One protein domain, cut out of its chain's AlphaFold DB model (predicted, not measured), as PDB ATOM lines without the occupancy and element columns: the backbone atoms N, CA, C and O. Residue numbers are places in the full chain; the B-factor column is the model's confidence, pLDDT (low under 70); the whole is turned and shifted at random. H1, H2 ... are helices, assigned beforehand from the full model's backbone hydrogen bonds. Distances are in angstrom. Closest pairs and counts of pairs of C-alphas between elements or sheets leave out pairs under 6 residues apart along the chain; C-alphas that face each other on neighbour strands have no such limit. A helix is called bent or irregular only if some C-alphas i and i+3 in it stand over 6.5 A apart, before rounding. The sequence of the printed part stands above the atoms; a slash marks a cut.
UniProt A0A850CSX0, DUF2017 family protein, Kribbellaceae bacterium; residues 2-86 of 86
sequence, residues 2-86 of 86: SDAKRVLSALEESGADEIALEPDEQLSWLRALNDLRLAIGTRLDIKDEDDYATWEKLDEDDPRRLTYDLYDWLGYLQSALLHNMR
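AT A GLANCE: This is residues 2 to 86 of the 86 residues of the protein "DUF2017 family protein" of Kribbellaceae bacterium (UniProt A0A850CSX0). Two long helices, H2 and H4, lie side by side and run opposite ways, and together they make the length of the model. At one end of this pair the helix H1 packs on the first part of H2 with its residues 3 to 7 and heads off steeply from it, and residues 12 to 18 stick out there; at the other end the short helix H3 sits in the connection that leads from H2 round to H4. The printed part has 85 residues with four named helices, in the order H1, H2, H3, H4, and no named strand, and its class is all helix. The whole is only just loose, close to compact, with a radius of gyration of the C-alphas of 14.7 A, and it is elongated, spanning 39 by 25 by 22 A along its three main axes.

IN THESE COORDINATES: Find C-alpha 2 at (-47.738, -11.039, -25.178); there H1 begins, and it runs through residues 2 to 14, 18.7 A from first to last C-alpha. Go on past residues 15 to 22 to C-alpha 23 at (-46.507, -17.603, -40.372), where H2 begins. H2 holds residues 23 to 44, is the longest helix with 22 residues, and covers 32.3 A up to C-alpha 44 at (-38.169, 11.850, -30.094). H2 is neither bent nor irregular, but only just: C-alphas 24 and 27 are 6.4 A apart. Four residues later look for H3, residues 49 to 55, which is 10.5 A long. H3 too is neither bent nor irregular, but only just, with C-alphas 50 and 53 at 6.0 A from each other. After residues 56 to 64 you reach H4, residues 65 to 84, which runs 28.6 A and ends at C-alpha 84 at (-41.400, -11.069, -46.962).

HOW THE PARTS SIT: Start from H1 and look at its residues 3 to 7, with which alone it touches H2; H2 touches H1 with residues 25 to 32 alone. The closest C-alphas of these two helices are those of Asp 3 and Ser 28, 4.9 A apart. H1 and H2 run opposite ways at a steep tilt of 69 degrees, only just short of about perpendicular. Next set H2 beside H4: they touch, with 18 pairs of C-alphas within 8 A, and their closest C-alphas are those of Arg 37 and Tyr 71, 5.6 A apart. They run opposite ways at a shallow tilt of 24 degrees, 9.8 A from centre to centre. H3 is close to H4 but not clearly touching it, the closest C-alphas being those of Trp 55 and Tyr 68 at 7.0 A; their tilt is steep, 43 degrees, and they run opposite ways. H2 and H3 are apart, though a tight link of 4 residues joins them, and H1 is apart from both H3 and H4. On the backbone, each O i to N i+4 pair inside H1 and H4 is within hydrogen-bond range, against 16 of 18 in H2 and 1 of 3 in H3, where 3 of 4 O i to N i+3 pairs are within range.

THE WHOLE: The two C-alphas farthest apart are those of Asp 24 and Asp 61, at 41.1 A, while those of Ser 2 and Arg 86, the first and last printed residues, are 24.2 A apart. The printed part has no cut and ends at the chain's last residue, Arg 86. The links from H1 to H2, 8 residues, and from H3 to H4, 9 residues, are short, and no link is long. Residues 12 to 18, of which 12 to 14 belong to H1, stand free. The mean pLDDT of the printed part is 87.9; look for values under 70 at residues 15 to 16 and at residue 86.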
ATOM      1  N   SER A   2     -47.790  -9.685 -24.584       82.69
ATOM      2  CA  SER A   2     -47.738 -11.039 -25.178       82.69
ATOM      3  C   SER A   2     -46.746 -11.153 -26.345       82.69
ATOM      4  O   SER A   2     -45.960 -12.090 -26.386       82.69
ATOM      5  N   ASP A   3     -46.748 -10.186 -27.263       85.12
ATOM      6  CA  ASP A   3     -45.963 -10.283 -28.501       85.12
ATOM      7  C   ASP A   3     -44.460 -10.073 -28.271       85.12
ATOM      8  O   ASP A   3     -43.656 -10.871 -28.736       85.12
ATOM      9  N   ALA A   4     -44.077  -9.088 -27.451       80.75
ATOM     10  CA  ALA A   4     -42.678  -8.869 -27.073       80.75
ATOM     11  C   ALA A   4     -42.046 -10.092 -26.385       80.75
ATOM     12  O   ALA A   4     -40.878 -10.393 -26.609       80.75
ATOM     13  N   LYS A   5     -42.822 -10.824 -25.573       83.62
ATOM     14  CA  LYS A   5     -42.349 -12.070 -24.955       83.62
ATOM     15  C   LYS A   5     -42.107 -13.167 -25.988       83.62
ATOM     16  O   LYS A   5     -41.120 -13.870 -25.862       83.62
ATOM     17  N   ARG A   6     -42.966 -13.286 -27.005       83.31
ATOM     18  CA  ARG A   6     -42.766 -14.244 -28.107       83.31
ATOM     19  C   ARG A   6     -41.504 -13.934 -28.904       83.31
ATOM     20  O   ARG A   6     -40.723 -14.837 -29.157       83.31
ATOM     21  N   VAL A   7     -41.283 -12.659 -29.227       84.19
ATOM     22  CA  VAL A   7     -40.052 -12.209 -29.896       84.19
ATOM     23  C   VAL A   7     -38.820 -12.539 -29.055       84.19
ATOM     24  O   VAL A   7     -37.858 -13.088 -29.578       84.19
ATOM     25  N   LEU A   8     -38.857 -12.246 -27.749       85.12
ATOM     26  CA  LEU A   8     -37.741 -12.543 -26.852       85.12
ATOM     27  C   LEU A   8     -37.457 -14.048 -26.761       85.12
ATOM     28  O   LEU A   8     -36.303 -14.437 -26.876       85.12
ATOM     29  N   SER A   9     -38.485 -14.885 -26.613       85.62
ATOM     30  CA  SER A   9     -38.309 -16.341 -26.593       85.62
ATOM     31  C   SER A   9     -37.707 -16.859 -27.900       85.62
ATOM     32  O   SER A   9     -36.740 -17.609 -27.855       85.62
ATOM     33  N   ALA A  10     -38.188 -16.389 -29.055       83.88
ATOM     34  CA  ALA A  10     -37.626 -16.766 -30.352       83.88
ATOM     35  C   ALA A  10     -36.147 -16.346 -30.506       83.88
ATOM     36  O   ALA A  10     -35.346 -17.099 -31.057       83.88
ATOM     37  N   LEU A  11     -35.765 -15.173 -29.985       84.88
ATOM     38  CA  LEU A  11     -34.373 -14.701 -29.961       84.88
ATOM     39  C   LEU A  11     -33.473 -15.554 -29.055       84.88
ATOM     40  O   LEU A  11     -32.335 -15.850 -29.408       84.88
ATOM     41  N   GLU A  12     -33.968 -15.922 -27.873       85.31
ATOM     42  CA  GLU A  12     -33.238 -16.762 -26.918       85.31
ATOM     43  C   GLU A  12     -33.061 -18.196 -27.441       85.31
ATOM     44  O   GLU A  12     -32.025 -18.816 -27.198       85.31
ATOM     45  N   GLU A  13     -34.051 -18.712 -28.173       82.38
ATOM     46  CA  GLU A  13     -34.049 -20.062 -28.741       82.38
ATOM     47  C   GLU A  13     -33.196 -20.188 -30.009       82.38
ATOM     48  O   GLU A  13     -32.570 -21.232 -30.204       82.38
ATOM     49  N   SER A  14     -33.136 -19.156 -30.863       79.19
ATOM     50  CA  SER A  14     -32.390 -19.245 -32.125       79.19
ATOM     51  C   SER A  14     -30.879 -19.320 -31.904       79.19
ATOM     52  O   SER A  14     -30.191 -20.030 -32.636       79.19
ATOM     53  N   GLY A  15     -30.352 -18.596 -30.906       67.44
ATOM     54  CA  GLY A  15     -28.917 -18.520 -30.607       67.44
ATOM     55  C   GLY A  15     -28.031 -18.118 -31.799       67.44
ATOM     56  O   GLY A  15     -26.820 -18.339 -31.745       67.44
ATOM     57  N   ALA A  16     -28.616 -17.583 -32.876       62.91
ATOM     58  CA  ALA A  16     -28.017 -17.524 -34.209       62.91
ATOM     59  C   ALA A  16     -28.197 -16.160 -34.890       62.91
ATOM     60  O   ALA A  16     -29.069 -15.372 -34.524       62.91
ATOM     61  N   ASP A  17     -27.390 -15.932 -35.932       72.31
ATOM     62  CA  ASP A  17     -27.417 -14.740 -36.795       72.31
ATOM     63  C   ASP A  17     -28.707 -14.619 -37.638       72.31
ATOM     64  O   ASP A  17     -28.967 -13.572 -38.229       72.31
ATOM     65  N   GLU A  18     -29.521 -15.679 -37.699       74.88
ATOM     66  CA  GLU A  18     -30.750 -15.755 -38.493       74.88
ATOM     67  C   GLU A  18     -31.906 -16.341 -37.669       74.88
ATOM     68  O   GLU A  18     -31.724 -17.258 -36.866       74.88
ATOM     69  N   ILE A  19     -33.111 -15.802 -37.877       82.38
ATOM     70  CA  ILE A  19     -34.339 -16.217 -37.192       82.38
ATOM     71  C   ILE A  19     -35.381 -16.543 -38.255       82.38
ATOM     72  O   ILE A  19     -35.855 -15.655 -38.964       82.38
ATOM     73  N   ALA A  20     -35.740 -17.819 -38.352       83.06
ATOM     74  CA  ALA A  20     -36.870 -18.252 -39.159       83.06
ATOM     75  C   ALA A  20     -38.168 -17.986 -38.387       83.06
ATOM     76  O   ALA A  20     -38.278 -18.375 -37.227       83.06
ATOM     77  N   LEU A  21     -39.126 -17.309 -39.023       84.81
ATOM     78  CA  LEU A  21     -40.423 -16.986 -38.426       84.81
ATOM     79  C   LEU A  21     -41.519 -17.825 -39.061       84.81
ATOM     80  O   LEU A  21     -41.763 -17.712 -40.269       84.81
ATOM     81  N   GLU A  22     -42.230 -18.587 -38.238       84.88
ATOM     82  CA  GLU A  22     -43.437 -19.270 -38.689       84.88
ATOM     83  C   GLU A  22     -44.546 -18.245 -39.011       84.88
ATOM     84  O   GLU A  22     -44.565 -17.136 -38.455       84.88
ATOM     85  N   PRO A  23     -45.492 -18.559 -39.919       82.81
ATOM     86  CA  PRO A  23     -46.507 -17.603 -40.372       82.81
ATOM     87  C   PRO A  23     -47.322 -16.940 -39.249       82.81
ATOM     88  O   PRO A  23     -47.729 -15.782 -39.362       82.81
ATOM     89  N   ASP A  24     -47.567 -17.649 -38.149       82.19
ATOM     90  CA  ASP A  24     -48.293 -17.148 -36.980       82.19
ATOM     91  C   ASP A  24     -47.440 -16.248 -36.064       82.19
ATOM     92  O   ASP A  24     -47.977 -15.420 -35.313       82.19
ATOM     93  N   GLU A  25     -46.114 -16.325 -36.165       86.50
ATOM     94  CA  GLU A  25     -45.171 -15.490 -35.422       86.50
ATOM     95  C   GLU A  25     -44.924 -14.144 -36.101       86.50
ATOM     96  O   GLU A  25     -44.767 -13.132 -35.410       86.50
ATOM     97  N   GLN A  26     -44.976 -14.094 -37.434       89.31
ATOM     98  CA  GLN A  26     -44.707 -12.890 -38.233       89.31
ATOM     99  C   GLN A  26     -45.533 -11.675 -37.770       89.31
ATOM    100  O   GLN A  26     -45.000 -10.581 -37.588       89.31
ATOM    101  N   LEU A  27     -46.826 -11.863 -37.477       90.06
ATOM    102  CA  LEU A  27     -47.692 -10.794 -36.957       90.06
ATOM    103  C   LEU A  27     -47.349 -10.369 -35.523       90.06
ATOM    104  O   LEU A  27     -47.638  -9.236 -35.129       90.06
ATOM    105  N   SER A  28     -46.800 -11.268 -34.707       91.50
ATOM    106  CA  SER A  28     -46.337 -10.937 -33.353       91.50
ATOM    107  C   SER A  28     -45.056 -10.102 -33.420       91.50
ATOM    108  O   SER A  28     -44.958  -9.081 -32.740       91.50
ATOM    109  N   TRP A  29     -44.132 -10.462 -34.311       92.62
ATOM    110  CA  TRP A  29     -42.919  -9.694 -34.598       92.62
ATOM    111  C   TRP A  29     -43.228  -8.307 -35.154       92.62
ATOM    112  O   TRP A  29     -42.733  -7.311 -34.629       92.62
ATOM    113  N   LEU A  30     -44.123  -8.219 -36.141       93.25
ATOM    114  CA  LEU A  30     -44.543  -6.943 -36.717       93.25
ATOM    115  C   LEU A  30     -45.111  -5.993 -35.651       93.25
ATOM    116  O   LEU A  30     -44.759  -4.815 -35.621       93.25
ATOM    117  N   ARG A  31     -45.965  -6.503 -34.755       93.25
ATOM    118  CA  ARG A  31     -46.547  -5.708 -33.663       93.25
ATOM    119  C   ARG A  31     -45.492  -5.267 -32.651       93.25
ATOM    120  O   ARG A  31     -45.475  -4.099 -32.286       93.25
ATOM    121  N   ALA A  32     -44.585  -6.156 -32.251       93.44
ATOM    122  CA  ALA A  32     -43.519  -5.817 -31.313       93.44
ATOM    123  C   ALA A  32     -42.553  -4.752 -31.868       93.44
ATOM    124  O   ALA A  32     -42.224  -3.800 -31.162       93.44
ATOM    125  N   LEU A  33     -42.137  -4.877 -33.134       94.00
ATOM    126  CA  LEU A  33     -41.288  -3.886 -33.810       94.00
ATOM    127  C   LEU A  33     -41.997  -2.535 -33.943       94.00
ATOM    128  O   LEU A  33     -41.401  -1.491 -33.677       94.00
ATOM    129  N   ASN A  34     -43.284  -2.553 -34.290       94.25
ATOM    130  CA  ASN A  34     -44.090  -1.343 -34.374       94.25
ATOM    131  C   ASN A  34     -44.246  -0.656 -33.005       94.25
ATOM    132  O   ASN A  34     -44.108   0.560 -32.915       94.25
ATOM    133  N   ASP A  35     -44.485  -1.414 -31.932       95.44
ATOM    134  CA  ASP A  35     -44.580  -0.874 -30.570       95.44
ATOM    135  C   ASP A  35     -43.261  -0.213 -30.132       95.44
ATOM    136  O   ASP A  35     -43.271   0.886 -29.573       95.44
ATOM    137  N   LEU A  36     -42.120  -0.848 -30.429       94.69
ATOM    138  CA  LEU A  36     -40.784  -0.284 -30.194       94.69
ATOM    139  C   LEU A  36     -40.589   1.024 -30.966       94.69
ATOM    140  O   LEU A  36     -40.185   2.032 -30.381       94.69
ATOM    141  N   ARG A  37     -40.922   1.028 -32.261       94.88
ATOM    142  CA  ARG A  37     -40.819   2.211 -33.119       94.88
ATOM    143  C   ARG A  37     -41.682   3.358 -32.596       94.88
ATOM    144  O   ARG A  37     -41.193   4.477 -32.491       94.88
ATOM    145  N   LEU A  38     -42.930   3.091 -32.207       95.12
ATOM    146  CA  LEU A  38     -43.830   4.102 -31.641       95.12
ATOM    147  C   LEU A  38     -43.315   4.661 -30.310       95.12
ATOM    148  O   LEU A  38     -43.377   5.873 -30.092       95.12
ATOM    149  N   ALA A  39     -42.780   3.812 -29.429       95.44
ATOM    150  CA  ALA A  39     -42.212   4.255 -28.158       95.44
ATOM    151  C   ALA A  39     -40.996   5.176 -28.364       95.44
ATOM    152  O   ALA A  39     -40.885   6.210 -27.702       95.44
ATOM    153  N   ILE A  40     -40.108   4.833 -29.303       95.00
ATOM    154  CA  ILE A  40     -38.943   5.662 -29.634       95.00
ATOM    155  C   ILE A  40     -39.378   6.954 -30.333       95.00
ATOM    156  O   ILE A  40     -38.939   8.027 -29.923       95.00
ATOM    157  N   GLY A  41     -40.282   6.883 -31.311       93.81
ATOM    158  CA  GLY A  41     -40.819   8.062 -31.999       93.81
ATOM    159  C   GLY A  41     -41.480   9.046 -31.033       93.81
ATOM    160  O   GLY A  41     -41.218  10.241 -31.098       93.81
ATOM    161  N   THR A  42     -42.227   8.539 -30.044       94.12
ATOM    162  CA  THR A  42     -42.817   9.359 -28.970       94.12
ATOM    163  C   THR A  42     -41.742  10.049 -28.129       94.12
ATOM    164  O   THR A  42     -41.878  11.222 -27.790       94.12
ATOM    165  N   ARG A  43     -40.650   9.350 -27.792       92.69
ATOM    166  CA  ARG A  43     -39.520   9.935 -27.052       92.69
ATOM    167  C   ARG A  43     -38.796  11.018 -27.856       92.69
ATOM    168  O   ARG A  43     -38.275  11.956 -27.255       92.69
ATOM    169  N   LEU A  44     -38.740  10.868 -29.175       92.56
ATOM    170  CA  LEU A  44     -38.169  11.850 -30.094       92.56
ATOM    171  C   LEU A  44     -39.164  12.964 -30.464       92.56
ATOM    172  O   LEU A  44     -38.763  13.911 -31.112       92.56
ATOM    173  N   ASP A  45     -40.427  12.898 -30.037       91.81
ATOM    174  CA  ASP A  45     -41.490  13.826 -30.455       91.81
ATOM    175  C   ASP A  45     -41.691  13.893 -31.987       91.81
ATOM    176  O   ASP A  45     -42.034  14.942 -32.522       91.81
ATOM    177  N   ILE A  46     -41.497  12.770 -32.692       90.62
ATOM    178  CA  ILE A  46     -41.803  12.640 -34.128       90.62
ATOM    179  C   ILE A  46     -43.316  12.457 -34.289       90.62
ATOM    180  O   ILE A  46     -43.878  11.477 -33.791       90.62
ATOM    181  N   LYS A  47     -43.976  13.381 -34.988       85.25
ATOM    182  CA  LYS A  47     -45.434  13.412 -35.176       85.25
ATOM    183  C   LYS A  47     -45.847  13.169 -36.616       85.25
ATOM    184  O   LYS A  47     -46.848  12.487 -36.839       85.25
ATOM    185  N   ASP A  48     -45.093  13.687 -37.572       83.44
ATOM    186  CA  ASP A  48     -45.409  13.585 -38.994       83.44
ATOM    187  C   ASP A  48     -44.150  13.451 -39.865       83.44
ATOM    188  O   ASP A  48     -43.028  13.353 -39.370       83.44
ATOM    189  N   GLU A  49     -44.356  13.329 -41.178       76.38
ATOM    190  CA  GLU A  49     -43.273  13.164 -42.155       76.38
ATOM    191  C   GLU A  49     -42.362  14.401 -42.241       76.38
ATOM    192  O   GLU A  49     -41.177  14.265 -42.547       76.38
ATOM    193  N   ASP A  50     -42.871  15.589 -41.900       79.50
ATOM    194  CA  ASP A  50     -42.105  16.835 -41.971       79.50
ATOM    195  C   ASP A  50     -41.036  16.909 -40.865       79.50
ATOM    196  O   ASP A  50     -39.969  17.507 -41.061       79.50
ATOM    197  N   ASP A  51     -41.252  16.229 -39.734       82.81
ATOM    198  CA  ASP A  51     -40.260  16.118 -38.662       82.81
ATOM    199  C   ASP A  51     -38.986  15.382 -39.116       82.81
ATOM    200  O   ASP A  51     -37.886  15.721 -38.671       82.81
ATOM    201  N   TYR A  52     -39.088  14.407 -40.030       81.56
ATOM    202  CA  TYR A  52     -37.959  13.552 -40.438       81.56
ATOM    203  C   TYR A  52     -36.815  14.367 -41.034       81.56
ATOM    204  O   TYR A  52     -35.659  14.150 -40.679       81.56
ATOM    205  N   ALA A  53     -37.131  15.379 -41.844       83.38
ATOM    206  CA  ALA A  53     -36.132  16.256 -42.444       83.38
ATOM    207  C   ALA A  53     -35.314  17.049 -41.406       83.38
ATOM    208  O   ALA A  53     -34.236  17.553 -41.730       83.38
ATOM    209  N   THR A  54     -35.825  17.201 -40.180       85.69
ATOM    210  CA  THR A  54     -35.101  17.803 -39.052       85.69
ATOM    211  C   THR A  54     -34.167  16.787 -38.401       85.69
ATOM    212  O   THR A  54     -33.023  17.116 -38.094       85.69
ATOM    213  N   TRP A  55     -34.627  15.546 -38.230       86.81
ATOM    214  CA  TRP A  55     -33.856  14.470 -37.604       86.81
ATOM    215  C   TRP A  55     -32.724  13.936 -38.493       86.81
ATOM    216  O   TRP A  55     -31.631  13.671 -37.995       86.81
ATOM    217  N   GLU A  56     -32.926  13.877 -39.809       85.44
ATOM    218  CA  GLU A  56     -31.887  13.496 -40.779       85.44
ATOM    219  C   GLU A  56     -30.709  14.481 -40.816       85.44
ATOM    220  O   GLU A  56     -29.600  14.123 -41.210       85.44
ATOM    221  N   LYS A  57     -30.941  15.732 -40.402       89.12
ATOM    222  CA  LYS A  57     -29.940  16.809 -40.399       89.12
ATOM    223  C   LYS A  57     -29.226  16.969 -39.062       89.12
ATOM    224  O   LYS A  57     -28.494  17.942 -38.897       89.12
ATOM    225  N   LEU A  58     -29.455  16.069 -38.105       89.88
ATOM    226  CA  LEU A  58     -28.718  16.093 -36.847       89.88
ATOM    227  C   LEU A  58     -27.214  15.955 -37.098       89.88
ATOM    228  O   LEU A  58     -26.785  15.099 -37.879       89.88
ATOM    229  N   ASP A  59     -26.430  16.754 -36.377       92.44
ATOM    230  CA  ASP A  59     -24.976  16.619 -36.344       92.44
ATOM    231  C   ASP A  59     -24.577  15.211 -35.872       92.44
ATOM    232  O   ASP A  59     -25.284  14.579 -35.081       92.44
ATOM    233  N   GLU A  60     -23.432  14.711 -36.346       88.12
ATOM    234  CA  GLU A  60     -22.942  13.365 -36.003       88.12
ATOM    235  C   GLU A  60     -22.729  13.180 -34.491       88.12
ATOM    236  O   GLU A  60     -22.953  12.092 -33.964       88.12
ATOM    237  N   ASP A  61     -22.371  14.257 -33.786       93.25
ATOM    238  CA  ASP A  61     -22.149  14.264 -32.338       93.25
ATOM    239  C   ASP A  61     -23.436  14.515 -31.518       93.25
ATOM    240  O   ASP A  61     -23.383  14.547 -30.283       93.25
ATOM    241  N   ASP A  62     -24.602  14.715 -32.154       94.06
ATOM    242  CA  ASP A  62     -25.852  14.927 -31.416       94.06
ATOM    243  C   ASP A  62     -26.225  13.648 -30.640       94.06
ATOM    244  O   ASP A  62     -26.400  12.577 -31.231       94.06
ATOM    245  N   PRO A  63     -26.430  13.722 -29.313       91.19
ATOM    246  CA  PRO A  63     -26.717  12.544 -28.494       91.19
ATOM    247  C   PRO A  63     -28.027  11.833 -28.870       91.19
ATOM    248  O   PRO A  63     -28.241  10.681 -28.488       91.19
ATOM    249  N   ARG A  64     -28.932  12.497 -29.598       92.12
ATOM    250  CA  ARG A  64     -30.192  11.922 -30.074       92.12
ATOM    251  C   ARG A  64     -30.015  11.117 -31.359       92.12
ATOM    252  O   ARG A  64     -30.897  10.314 -31.659       92.12
ATOM    253  N   ARG A  65     -28.894  11.277 -32.073       91.88
ATOM    254  CA  ARG A  65     -28.640  10.640 -33.371       91.88
ATOM    255  C   ARG A  65     -28.765   9.124 -33.297       91.88
ATOM    256  O   ARG A  65     -29.573   8.556 -34.014       91.88
ATOM    257  N   LEU A  66     -28.118   8.497 -32.314       91.88
ATOM    258  CA  LEU A  66     -28.220   7.049 -32.086       91.88
ATOM    259  C   LEU A  66     -29.670   6.575 -31.880       91.88
ATOM    260  O   LEU A  66     -30.057   5.499 -32.326       91.88
ATOM    261  N   THR A  67     -30.477   7.369 -31.170       93.62
ATOM    262  CA  THR A  67     -31.884   7.025 -30.914       93.62
ATOM    263  C   THR A  67     -32.720   7.160 -32.187       93.62
ATOM    264  O   THR A  67     -33.607   6.341 -32.420       93.62
ATOM    265  N   TYR A  68     -32.427   8.164 -33.014       94.00
ATOM    266  CA  TYR A  68     -33.056   8.341 -34.318       94.00
ATOM    267  C   TYR A  68     -32.648   7.248 -35.315       94.00
ATOM    268  O   TYR A  68     -33.520   6.656 -35.940       94.00
ATOM    269  N   ASP A  69     -31.365   6.900 -35.393       93.44
ATOM    270  CA  ASP A  69     -30.878   5.833 -36.274       93.44
ATOM    271  C   ASP A  69     -31.545   4.488 -35.927       93.44
ATOM    272  O   ASP A  69     -31.927   3.724 -36.812       93.44
ATOM    273  N   LEU A  70     -31.768   4.210 -34.634       94.56
ATOM    274  CA  LEU A  70     -32.526   3.034 -34.197       94.56
ATOM    275  C   LEU A  70     -33.996   3.094 -34.637       94.56
ATOM    276  O   LEU A  70     -34.556   2.081 -35.056       94.56
ATOM    277  N   TYR A  71     -34.635   4.261 -34.527       94.69
ATOM    278  CA  TYR A  71     -36.008   4.468 -34.986       94.69
ATOM    279  C   TYR A  71     -36.151   4.221 -36.495       94.69
ATOM    280  O   TYR A  71     -37.076   3.520 -36.914       94.69
ATOM    281  N   ASP A  72     -35.227   4.762 -37.289       93.38
ATOM    282  CA  ASP A  72     -35.201   4.592 -38.741       93.38
ATOM    283  C   ASP A  72     -34.943   3.130 -39.130       93.38
ATOM    284  O   ASP A  72     -35.714   2.526 -39.881       93.38
ATOM    285  N   TRP A  73     -33.944   2.497 -38.504       95.19
ATOM    286  CA  TRP A  73     -33.638   1.084 -38.716       95.19
ATOM    287  C   TRP A  73     -34.823   0.162 -38.392       95.19
ATOM    288  O   TRP A  73     -35.096  -0.777 -39.141       95.19
ATOM    289  N   LEU A  74     -35.582   0.437 -37.325       95.44
ATOM    290  CA  LEU A  74     -36.809  -0.307 -37.016       95.44
ATOM    291  C   LEU A  74     -37.880  -0.130 -38.100       95.44
ATOM    292  O   LEU A  74     -38.597  -1.083 -38.407       95.44
ATOM    293  N   GLY A  75     -37.985   1.061 -38.696       93.88
ATOM    294  CA  GLY A  75     -38.862   1.321 -39.839       93.88
ATOM    295  C   GLY A  75     -38.470   0.492 -41.063       93.88
ATOM    296  O   GLY A  75     -39.324  -0.172 -41.660       93.88
ATOM    297  N   TYR A  76     -37.176   0.459 -41.389       94.69
ATOM    298  CA  TYR A  76     -36.633  -0.417 -42.427       94.69
ATOM    299  C   TYR A  76     -36.949  -1.891 -42.141       94.69
ATOM    300  O   TYR A  76     -37.494  -2.578 -43.007       94.69
ATOM    301  N   LEU A  77     -36.678  -2.373 -40.925       93.12
ATOM    302  CA  LEU A  77     -36.897  -3.768 -40.545       93.12
ATOM    303  C   LEU A  77     -38.382  -4.157 -40.616       93.12
ATOM    304  O   LEU A  77     -38.720  -5.223 -41.130       93.12
ATOM    305  N   GLN A  78     -39.279  -3.279 -40.162       93.88
ATOM    306  CA  GLN A  78     -40.725  -3.468 -40.272       93.88
ATOM    307  C   GLN A  78     -41.165  -3.573 -41.742       93.88
ATOM    308  O   GLN A  78     -41.963  -4.447 -42.086       93.88
ATOM    309  N   SER A  79     -40.627  -2.720 -42.619       93.81
ATOM    310  CA  SER A  79     -40.893  -2.766 -44.061       93.81
ATOM    311  C   SER A  79     -40.350  -4.041 -44.709       93.81
ATOM    312  O   SER A  79     -41.046  -4.673 -45.506       93.81
ATOM    313  N   ALA A  80     -39.136  -4.461 -44.346       91.31
ATOM    314  CA  ALA A  80     -38.533  -5.698 -44.826       91.31
ATOM    315  C   ALA A  80     -39.374  -6.916 -44.423       91.31
ATOM    316  O   ALA A  80     -39.655  -7.768 -45.264       91.31
ATOM    317  N   LEU A  81     -39.847  -6.973 -43.174       90.38
ATOM    318  CA  LEU A  81     -40.725  -8.046 -42.715       90.38
ATOM    319  C   LEU A  81     -42.027  -8.072 -43.528       90.38
ATOM    320  O   LEU A  81     -42.364  -9.107 -44.089       90.38
ATOM    321  N   LEU A  82     -42.703  -6.929 -43.692       92.06
ATOM    322  CA  LEU A  82     -43.935  -6.829 -44.490       92.06
ATOM    323  C   LEU A  82     -43.765  -7.288 -45.945       92.06
ATOM    324  O   LEU A  82     -44.680  -7.895 -46.501       92.06
ATOM    325  N   HIS A  83     -42.618  -7.001 -46.565       90.50
ATOM    326  CA  HIS A  83     -42.325  -7.452 -47.926       90.50
ATOM    327  C   HIS A  83     -42.166  -8.971 -48.027       90.50
ATOM    328  O   HIS A  83     -42.568  -9.537 -49.038       90.50
ATOM    329  N   ASN A  84     -41.618  -9.619 -46.996       85.50
ATOM    330  CA  ASN A  84     -41.400 -11.069 -46.962       85.50
ATOM    331  C   ASN A  84     -42.632 -11.868 -46.497       85.50
ATOM    332  O   ASN A  84     -42.650 -13.086 -46.627       85.50
ATOM    333  N   MET A  85     -43.667 -11.204 -45.967       83.50
ATOM    334  CA  MET A  85     -44.949 -11.835 -45.605       83.50
ATOM    335  C   MET A  85     -45.891 -12.056 -46.809       83.50
ATOM    336  O   MET A  85     -47.008 -12.544 -46.624       83.50
ATOM    337  N   ARG A  86     -45.495 -11.638 -48.017       63.12
ATOM    338  CA  ARG A  86     -46.252 -11.802 -49.271       63.12
ATOM    339  C   ARG A  86     -45.756 -12.998 -50.067       63.12
ATOM    340  O   ARG A  86     -46.622 -13.640 -50.698       63.12
TER     341      ARG A  86